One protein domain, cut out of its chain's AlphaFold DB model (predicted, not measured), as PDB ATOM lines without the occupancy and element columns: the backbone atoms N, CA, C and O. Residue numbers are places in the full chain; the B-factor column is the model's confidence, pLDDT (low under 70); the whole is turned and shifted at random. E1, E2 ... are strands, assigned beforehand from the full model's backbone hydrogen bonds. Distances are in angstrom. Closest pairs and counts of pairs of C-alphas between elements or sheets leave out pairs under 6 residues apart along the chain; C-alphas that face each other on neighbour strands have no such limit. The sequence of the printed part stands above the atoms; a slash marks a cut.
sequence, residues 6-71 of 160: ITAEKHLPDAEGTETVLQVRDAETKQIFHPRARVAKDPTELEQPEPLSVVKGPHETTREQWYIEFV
ATOM      1  N   ILE A   6     128.184 116.580 198.127       91.62
ATOM      2  CA  ILE A   6     128.617 116.534 196.732       91.62
ATOM      3  C   ILE A   6     128.777 115.075 196.312       91.62
ATOM      4  O   ILE A   6     129.484 114.315 196.970       91.62
ATOM      5  N   THR A   7     128.198 114.703 195.176       91.69
ATOM      6  CA  THR A   7     128.447 113.412 194.521       91.69
ATOM      7  C   THR A   7     128.671 113.602 193.022       91.69
ATOM      8  O   THR A   7     128.428 114.685 192.490       91.69
ATOM      9  N   ALA A   8     129.160 112.572 192.331       90.62
ATOM     10  CA  ALA A   8     129.268 112.584 190.875       90.62
ATOM     11  C   ALA A   8     128.080 111.852 190.237       90.62
ATOM     12  O   ALA A   8     127.607 110.865 190.787       90.62
ATOM     13  N   GLU A   9     127.654 112.287 189.051       89.56
ATOM     14  CA  GLU A   9     126.518 111.712 188.307       89.56
ATOM     15  C   GLU A   9     126.676 110.199 188.102       89.56
ATOM     16  O   GLU A   9     125.725 109.448 188.262       89.56
ATOM     17  N   LYS A  10     127.909 109.728 187.875       87.69
ATOM     18  CA  LYS A  10     128.235 108.296 187.747       87.69
ATOM     19  C   LYS A  10     127.960 107.447 188.998       87.69
ATOM     20  O   LYS A  10     128.069 106.230 188.917       87.69
ATOM     21  N   HIS A  11     127.747 108.074 190.154       87.62
ATOM     22  CA  HIS A  11     127.448 107.389 191.411       87.62
ATOM     23  C   HIS A  11     125.950 107.379 191.721       87.62
ATOM     24  O   HIS A  11     125.549 106.695 192.657       87.62
ATOM     25  N   LEU A  12     125.134 108.127 190.969       88.12
ATOM     26  CA  LEU A  12     123.693 108.141 191.172       88.12
ATOM     27  C   LEU A  12     123.080 106.770 190.838       88.12
ATOM     28  O   LEU A  12     123.576 106.082 189.943       88.12
ATOM     29  N   PRO A  13     122.002 106.374 191.538       86.06
ATOM     30  CA  PRO A  13     121.238 105.190 191.179       86.06
ATOM     31  C   PRO A  13     120.532 105.380 189.830       86.06
ATOM     32  O   PRO A  13     120.209 106.500 189.434       86.06
ATOM     33  N   ASP A  14     120.223 104.268 189.160       81.62
ATOM     34  CA  ASP A  14     119.509 104.275 187.875       81.62
ATOM     35  C   ASP A  14     118.078 104.838 187.979       81.62
ATOM     36  O   ASP A  14     117.524 105.323 186.990       81.62
ATOM     37  N   ALA A  15     117.469 104.775 189.167       83.06
ATOM     38  CA  ALA A  15     116.136 105.299 189.445       83.06
ATOM     39  C   ALA A  15     116.136 106.179 190.707       83.06
ATOM     40  O   ALA A  15     116.632 105.768 191.759       83.06
ATOM     41  N   GLU A  16     115.541 107.373 190.603       83.00
ATOM     42  CA  GLU A  16     115.336 108.298 191.729       83.00
ATOM     43  C   GLU A  16     114.504 107.628 192.841       83.00
ATOM     44  O   GLU A  16     113.705 106.726 192.584       83.00
ATOM     45  N   GLY A  17     114.756 108.005 194.095       77.62
ATOM     46  CA  GLY A  17     114.123 107.414 195.279       77.62
ATOM     47  C   GLY A  17     114.577 105.987 195.620       77.62
ATOM     48  O   GLY A  17     114.213 105.470 196.676       77.62
ATOM     49  N   THR A  18     115.395 105.346 194.776       84.50
ATOM     50  CA  THR A  18     115.952 104.018 195.069       84.50
ATOM     51  C   THR A  18     117.028 104.123 196.140       84.50
ATOM     52  O   THR A  18     117.939 104.948 196.050       84.50
ATOM     53  N   GLU A  19     116.931 103.259 197.145       87.19
ATOM     54  CA  GLU A  19     117.950 103.122 198.178       87.19
ATOM     55  C   GLU A  19     119.227 102.501 197.598       87.19
ATOM     56  O   GLU A  19     119.186 101.453 196.952       87.19
ATOM     57  N   THR A  20     120.364 103.155 197.817       86.00
ATOM     58  CA  THR A  20     121.670 102.709 197.321       86.00
ATOM     59  C   THR A  20     122.799 103.135 198.257       86.00
ATOM     60  O   THR A  20     122.644 104.059 199.054       86.00
ATOM     61  N   VAL A  21     123.960 102.488 198.134       87.00
ATOM     62  CA  VAL A  21     125.210 102.958 198.743       87.00
ATOM     63  C   VAL A  21     125.817 104.009 197.820       87.00
ATOM     64  O   VAL A  21     126.299 103.698 196.730       87.00
ATOM     65  N   LEU A  22     125.783 105.267 198.244       88.94
ATOM     66  CA  LEU A  22     126.195 106.401 197.424       88.94
ATOM     67  C   LEU A  22     127.553 106.920 197.882       88.94
ATOM     68  O   LEU A  22     127.732 107.191 199.056       88.94
ATOM     69  N   GLN A  23     128.508 107.150 196.980       91.62
ATOM     70  CA  GLN A  23     129.714 107.891 197.359       91.62
ATOM     71  C   GLN A  23     129.373 109.376 197.530       91.62
ATOM     72  O   GLN A  23     129.023 110.058 196.564       91.62
ATOM     73  N   VAL A  24     129.530 109.895 198.743       89.81
ATOM     74  CA  VAL A  24     129.217 111.281 199.096       89.81
ATOM     75  C   VAL A  24     130.455 111.969 199.652       89.81
ATOM     76  O   VAL A  24     131.253 111.384 200.382       89.81
ATOM     77  N   ARG A  25     130.628 113.239 199.289       89.69
ATOM     78  CA  ARG A  25     131.626 114.134 199.862       89.69
ATOM     79  C   ARG A  25     130.943 115.277 200.596       89.69
ATOM     80  O   ARG A  25     130.162 116.008 199.998       89.69
ATOM     81  N   ASP A  26     131.326 115.498 201.840       87.75
ATOM     82  CA  ASP A  26     130.928 116.687 202.589       87.75
ATOM     83  C   ASP A  26     131.674 117.930 202.057       87.75
ATOM     84  O   ASP A  26     132.905 117.929 201.899       87.75
ATOM     85  N   ALA A  27     130.945 118.997 201.707       84.94
ATOM     86  CA  ALA A  27     131.556 120.200 201.145       84.94
ATOM     87  C   ALA A  27     132.359 121.017 202.167       84.94
ATOM     88  O   ALA A  27     133.257 121.752 201.747       84.94
ATOM     89  N   GLU A  28     132.076 120.905 203.458       80.50
ATOM     90  CA  GLU A  28     132.760 121.610 204.537       80.50
ATOM     91  C   GLU A  28     134.004 120.833 204.979       80.50
ATOM     92  O   GLU A  28     135.129 121.296 204.774       80.50
ATOM     93  N   THR A  29     133.821 119.610 205.478       83.00
ATOM     94  CA  THR A  29     134.895 118.781 206.052       83.00
ATOM     95  C   THR A  29     135.788 118.149 204.987       83.00
ATOM     96  O   THR A  29     136.908 117.722 205.266       83.00
ATOM     97  N   LYS A  30     135.313 118.101 203.735       83.62
ATOM     98  CA  LYS A  30     135.938 117.401 202.600       83.62
ATOM     99  C   LYS A  30     136.033 115.884 202.778       83.62
ATOM    100  O   LYS A  30     136.671 115.250 201.932       83.62
ATOM    101  N   GLN A  31     135.409 115.317 203.808       83.06
ATOM    102  CA  GLN A  31     135.358 113.879 204.038       83.06
ATOM    103  C   GLN A  31     134.574 113.189 202.920       83.06
ATOM    104  O   GLN A  31     133.569 113.716 202.448       83.06
ATOM    105  N   ILE A  32     135.052 112.019 202.493       85.62
ATOM    106  CA  ILE A  32     134.358 111.132 201.555       85.62
ATOM    107  C   ILE A  32     133.889 109.911 202.343       85.62
ATOM    108  O   ILE A  32     134.671 109.341 203.100       85.62
ATOM    109  N   PHE A  33     132.633 109.523 202.162       83.25
ATOM    110  CA  PHE A  33     132.015 108.373 202.817       83.25
ATOM    111  C   PHE A  33     130.952 107.749 201.900       83.25
ATOM    112  O   PHE A  33     130.605 108.326 200.867       83.25
ATOM    113  N   HIS A  34     130.487 106.547 202.244       87.50
ATOM    114  CA  HIS A  34     129.586 105.742 201.411       87.50
ATOM    115  C   HIS A  34     128.301 105.391 202.175       87.50
ATOM    116  O   HIS A  34     128.151 104.254 202.614       87.50
ATOM    117  N   PRO A  35     127.415 106.363 202.435       84.56
ATOM    118  CA  PRO A  35     126.187 106.102 203.171       84.56
ATOM    119  C   PRO A  35     125.169 105.349 202.314       84.56
ATOM    120  O   PRO A  35     125.114 105.526 201.092       84.56
ATOM    121  N   ARG A  36     124.306 104.575 202.978       87.50
ATOM    122  CA  ARG A  36     123.016 104.195 202.402       87.50
ATOM    123  C   ARG A  36     122.118 105.415 202.362       87.50
ATOM    124  O   ARG A  36     121.946 106.121 203.353       87.50
ATOM    125  N   ALA A  37     121.589 105.693 201.187       91.25
ATOM    126  CA  ALA A  37     120.810 106.887 200.963       91.25
ATOM    127  C   ALA A  37     119.794 106.692 199.845       91.25
ATOM    128  O   ALA A  37     119.949 105.835 198.972       91.25
ATOM    129  N   ARG A  38     118.779 107.550 199.856       93.25
ATOM    130  CA  ARG A  38     117.893 107.803 198.721       93.25
ATOM    131  C   ARG A  38     118.212 109.179 198.167       93.25
ATOM    132  O   ARG A  38     118.538 110.097 198.917       93.25
ATOM    133  N   VAL A  39     118.124 109.326 196.852       93.56
ATOM    134  CA  VAL A  39     118.325 110.612 196.180       93.56
ATOM    135  C   VAL A  39     117.177 110.905 195.235       93.56
ATOM    136  O   VAL A  39     116.703 110.010 194.538       93.56
ATOM    137  N   ALA A  40     116.755 112.161 195.203       93.50
ATOM    138  CA  ALA A  40     115.670 112.632 194.352       93.50
ATOM    139  C   ALA A  40     115.931 114.071 193.902       93.50
ATOM    140  O   ALA A  40     116.628 114.833 194.582       93.50
ATOM    141  N   LYS A  41     115.374 114.468 192.757       92.62
ATOM    142  CA  LYS A  41     115.402 115.873 192.316       92.62
ATOM    143  C   LYS A  41     114.393 116.739 193.055       92.62
ATOM    144  O   LYS A  41     114.637 117.933 193.237       92.62
ATOM    145  N   ASP A  42     113.271 116.152 193.459       90.50
ATOM    146  CA  ASP A  42     112.232 116.823 194.231       90.50
ATOM    147  C   ASP A  42     112.397 116.486 195.726       90.50
ATOM    148  O   ASP A  42     112.375 115.312 196.092       90.50
ATOM    149  N   PRO A  43     112.566 117.484 196.614       91.69
ATOM    150  CA  PRO A  43     112.733 117.224 198.043       91.69
ATOM    151  C   PRO A  43     111.481 116.613 198.685       91.69
ATOM    152  O   PRO A  43     111.582 116.036 199.758       91.69
ATOM    153  N   THR A  44     110.305 116.747 198.065       90.06
ATOM    154  CA  THR A  44     109.045 116.194 198.589       90.06
ATOM    155  C   THR A  44     108.925 114.683 198.410       90.06
ATOM    156  O   THR A  44     108.051 114.069 199.021       90.06
ATOM    157  N   GLU A  45     109.809 114.079 197.613       88.88
ATOM    158  CA  GLU A  45     109.918 112.624 197.460       88.88
ATOM    159  C   GLU A  45     110.732 111.968 198.588       88.88
ATOM    160  O   GLU A  45     110.837 110.744 198.634       88.88
ATOM    161  N   LEU A  46     111.290 112.774 199.498       89.12
ATOM    162  CA  LEU A  46     112.121 112.350 200.620       89.12
ATOM    163  C   LEU A  46     111.514 112.834 201.945       89.12
ATOM    164  O   LEU A  46     110.883 113.890 202.013       89.12
ATOM    165  N   GLU A  47     111.721 112.077 203.017       86.50
ATOM    166  CA  GLU A  47     111.209 112.404 204.350       86.50
ATOM    167  C   GLU A  47     112.057 113.484 205.034       86.50
ATOM    168  O   GLU A  47     111.522 114.416 205.643       86.50
ATOM    169  N   GLN A  48     113.384 113.375 204.916       86.94
ATOM    170  CA  GLN A  48     114.356 114.301 205.509       86.94
ATOM    171  C   GLN A  48     115.410 114.730 204.473       86.94
ATOM    172  O   GLN A  48     116.574 114.343 204.564       86.94
ATOM    173  N   PRO A  49     115.017 115.517 203.457       91.31
ATOM    174  CA  PRO A  49     115.914 115.901 202.375       91.31
ATOM    175  C   PRO A  49     117.005 116.870 202.846       91.31
ATOM    176  O   PRO A  49     116.727 117.989 203.283       91.31
ATOM    177  N   GLU A  50     118.260 116.492 202.630       91.38
ATOM    178  CA  GLU A  50     119.414 117.383 202.694       91.38
ATOM    179  C   GLU A  50     119.892 117.790 201.283       91.38
ATOM    180  O   GLU A  50     119.744 117.028 200.324       91.38
ATOM    181  N   PRO A  51     120.475 118.991 201.099       93.38
ATOM    182  CA  PRO A  51     120.964 119.436 199.795       93.38
ATOM    183  C   PRO A  51     122.130 118.587 199.258       93.38
ATOM    184  O   PRO A  51     123.183 118.473 199.890       93.38
ATOM    185  N   LEU A  52     121.996 118.100 198.021       92.31
ATOM    186  CA  LEU A  52     123.027 117.356 197.295       92.31
ATOM    187  C   LEU A  52     123.389 118.060 195.977       92.31
ATOM    188  O   LEU A  52     122.540 118.338 195.140       92.31
ATOM    189  N   SER A  53     124.673 118.329 195.760       92.50
ATOM    190  CA  SER A  53     125.212 118.810 194.482       92.50
ATOM    191  C   SER A  53     125.758 117.647 193.657       92.50
ATOM    192  O   SER A  53     126.746 117.020 194.040       92.50
ATOM    193  N   VAL A  54     125.175 117.406 192.487       91.50
ATOM    194  CA  VAL A  54     125.645 116.395 191.533       91.50
ATOM    195  C   VAL A  54     126.577 117.045 190.514       91.50
ATOM    196  O   VAL A  54     126.217 118.029 189.866       91.50
ATOM    197  N   VAL A  55     127.786 116.496 190.363       90.75
ATOM    198  CA  VAL A  55     128.756 116.915 189.339       90.75
ATOM    199  C   VAL A  55     128.830 115.902 188.201       90.75
ATOM    200  O   VAL A  55     128.979 114.705 188.429       90.75
ATOM    201  N   LYS A  56     128.774 116.383 186.961       81.94
ATOM    202  CA  LYS A  56     128.799 115.527 185.764       81.94
ATOM    203  C   LYS A  56     130.200 115.004 185.402       81.94
ATOM    204  O   LYS A  56     130.342 113.948 184.791       81.94
ATOM    205  N   GLY A  57     131.256 115.648 185.907       66.19
ATOM    206  CA  GLY A  57     132.635 115.208 185.698       66.19
ATOM    207  C   GLY A  57     133.658 115.860 186.636       66.19
ATOM    208  O   GLY A  57     133.367 116.869 187.279       66.19
ATOM    209  N   PRO A  58     134.892 115.321 186.710       58.12
ATOM    210  CA  PRO A  58     135.936 115.770 187.645       58.12
ATOM    211  C   PRO A  58     136.458 117.195 187.386       58.12
ATOM    212  O   PRO A  58     137.105 117.779 188.254       58.12
ATOM    213  N   HIS A  59     136.181 117.758 186.206       58.66
ATOM    214  CA  HIS A  59     136.595 119.106 185.799       58.66
ATOM    215  C   HIS A  59     135.422 120.000 185.378       58.66
ATOM    216  O   HIS A  59     135.641 121.123 184.927       58.66
ATOM    217  N   GLU A  60     134.182 119.527 185.510       57.91
ATOM    218  CA  GLU A  60     133.013 120.301 185.109       57.91
ATOM    219  C   GLU A  60     132.531 121.203 186.244       57.91
ATOM    220  O   GLU A  60     132.433 120.815 187.407       57.91
ATOM    221  N   THR A  61     132.238 122.450 185.887       58.56
ATOM    222  CA  THR A  61     131.688 123.462 186.799       58.56
ATOM    223  C   THR A  61     130.166 123.405 186.882       58.56
ATOM    224  O   THR A  61     129.584 124.041 187.762       58.56
ATOM    225  N   THR A  62     129.521 122.630 186.010       66.81
ATOM    226  CA  THR A  62     128.072 122.432 186.009       66.81
ATOM    227  C   THR A  62     127.679 121.542 187.181       66.81
ATOM    228  O   THR A  62     128.083 120.382 187.259       66.81
ATOM    229  N   ARG A  63     126.896 122.111 188.100       78.38
ATOM    230  CA  ARG A  63     126.318 121.415 189.250       78.38
ATOM    231  C   ARG A  63     124.816 121.352 189.072       78.38
ATOM    232  O   ARG A  63     124.193 122.376 188.795       78.38
ATOM    233  N   GLU A  64     124.258 120.164 189.234       88.56
ATOM    234  CA  GLU A  64     122.816 119.961 189.296       88.56
ATOM    235  C   GLU A  64     122.410 119.806 190.765       88.56
ATOM    236  O   GLU A  64     123.087 119.111 191.525       88.56
ATOM    237  N   GLN A  65     121.348 120.497 191.180       91.00
ATOM    238  CA  GLN A  65     120.837 120.416 192.547       91.00
ATOM    239  C   GLN A  65     119.883 119.231 192.665       91.00
ATOM    240  O   GLN A  65     118.910 119.145 191.923       91.00
ATOM    241  N   TRP A  66     120.182 118.350 193.608       94.00
ATOM    242  CA  TRP A  66     119.393 117.196 194.014       94.00
ATOM    243  C   TRP A  66     119.221 117.240 195.537       94.00
ATOM    244  O   TRP A  66     119.719 118.149 196.214       94.00
ATOM    245  N   TYR A  67     118.536 116.247 196.082       93.50
ATOM    246  CA  TYR A  67     118.367 116.054 197.512       93.50
ATOM    247  C   TYR A  67     118.752 114.629 197.882       93.50
ATOM    248  O   TYR A  67     118.605 113.710 197.075       93.50
ATOM    249  N   ILE A  68     119.294 114.475 199.084       91.94
ATOM    250  CA  ILE A  68     119.703 113.200 199.659       91.94
ATOM    251  C   ILE A  68     118.999 113.004 200.991       91.94
ATOM    252  O   ILE A  68     118.933 113.921 201.800       91.94
ATOM    253  N   GLU A  69     118.487 111.808 201.213       91.12
ATOM    254  CA  GLU A  69     118.022 111.337 202.509       91.12
ATOM    255  C   GLU A  69     118.960 110.213 202.916       91.12
ATOM    256  O   GLU A  69     119.075 109.211 202.202       91.12
ATOM    257  N   PHE A  70     119.660 110.389 204.032       88.00
ATOM    258  CA  PHE A  70     120.390 109.284 204.629       88.00
ATOM    259  C   PHE A  70     119.357 108.337 205.212       88.00
ATOM    260  O   PHE A  70     118.584 108.711 206.091       88.00
ATOM    261  N   VAL A  71     119.319 107.125 204.670       84.81
ATOM    262  CA  VAL A  71     118.520 106.076 205.283       84.81
ATOM    263  C   VAL A  71     119.314 105.704 206.516       84.81
ATOM    264  O   VAL A  71     120.402 105.148 206.373       84.81
TER     265      VAL A  71
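What this domain is: This is residues 6 to 71 of the 160 residues of the protein "UbiD operon protein" of Natronorubrum aibiense (UniProt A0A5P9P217). With little regular structure, this is a small, incomplete barrel: the strongly twisted mixed sheet E1-E4-E5-E3 curls round, and residues 20 to 26, which include E2, bridge its open side. The printed part has 66 residues, 25 of them in five named strands, E1 to E5, with no named helix: all strand. It is compact, radius of gyration of the C-alphas 11.0 A, spanning 31 by 21 by 18 A.

How they stand to each other: Edge strand E1, residues 6 to 8, is parallel to E4, residues 50 to 55 (N 7 to O 53, 3.0 A). E2, residues 24 to 26, pairs with no named strand; its C-alpha 25 is 5.0 A from C-alpha 6. Edge strand E3, residues 36 to 40, is antiparallel to E5, residues 63 to 70 (N 38 to O 69, 2.9 A). E4 and E5 form an antiparallel hairpin (N 52 to O 66, 2.9 A).

Where its parts are: E1 begins at C-alpha 6 (128.617, 116.534, 196.732); E5, 20.5 A long, ends at C-alpha 70 (120.390, 109.284, 204.629). E4 is 16.3 A long, E3 13.8 A.

The domain as a whole: The printed part has no cut. The link E1 to E2 is long, 15 residues. Residues 57 to 62 have pLDDT under 70.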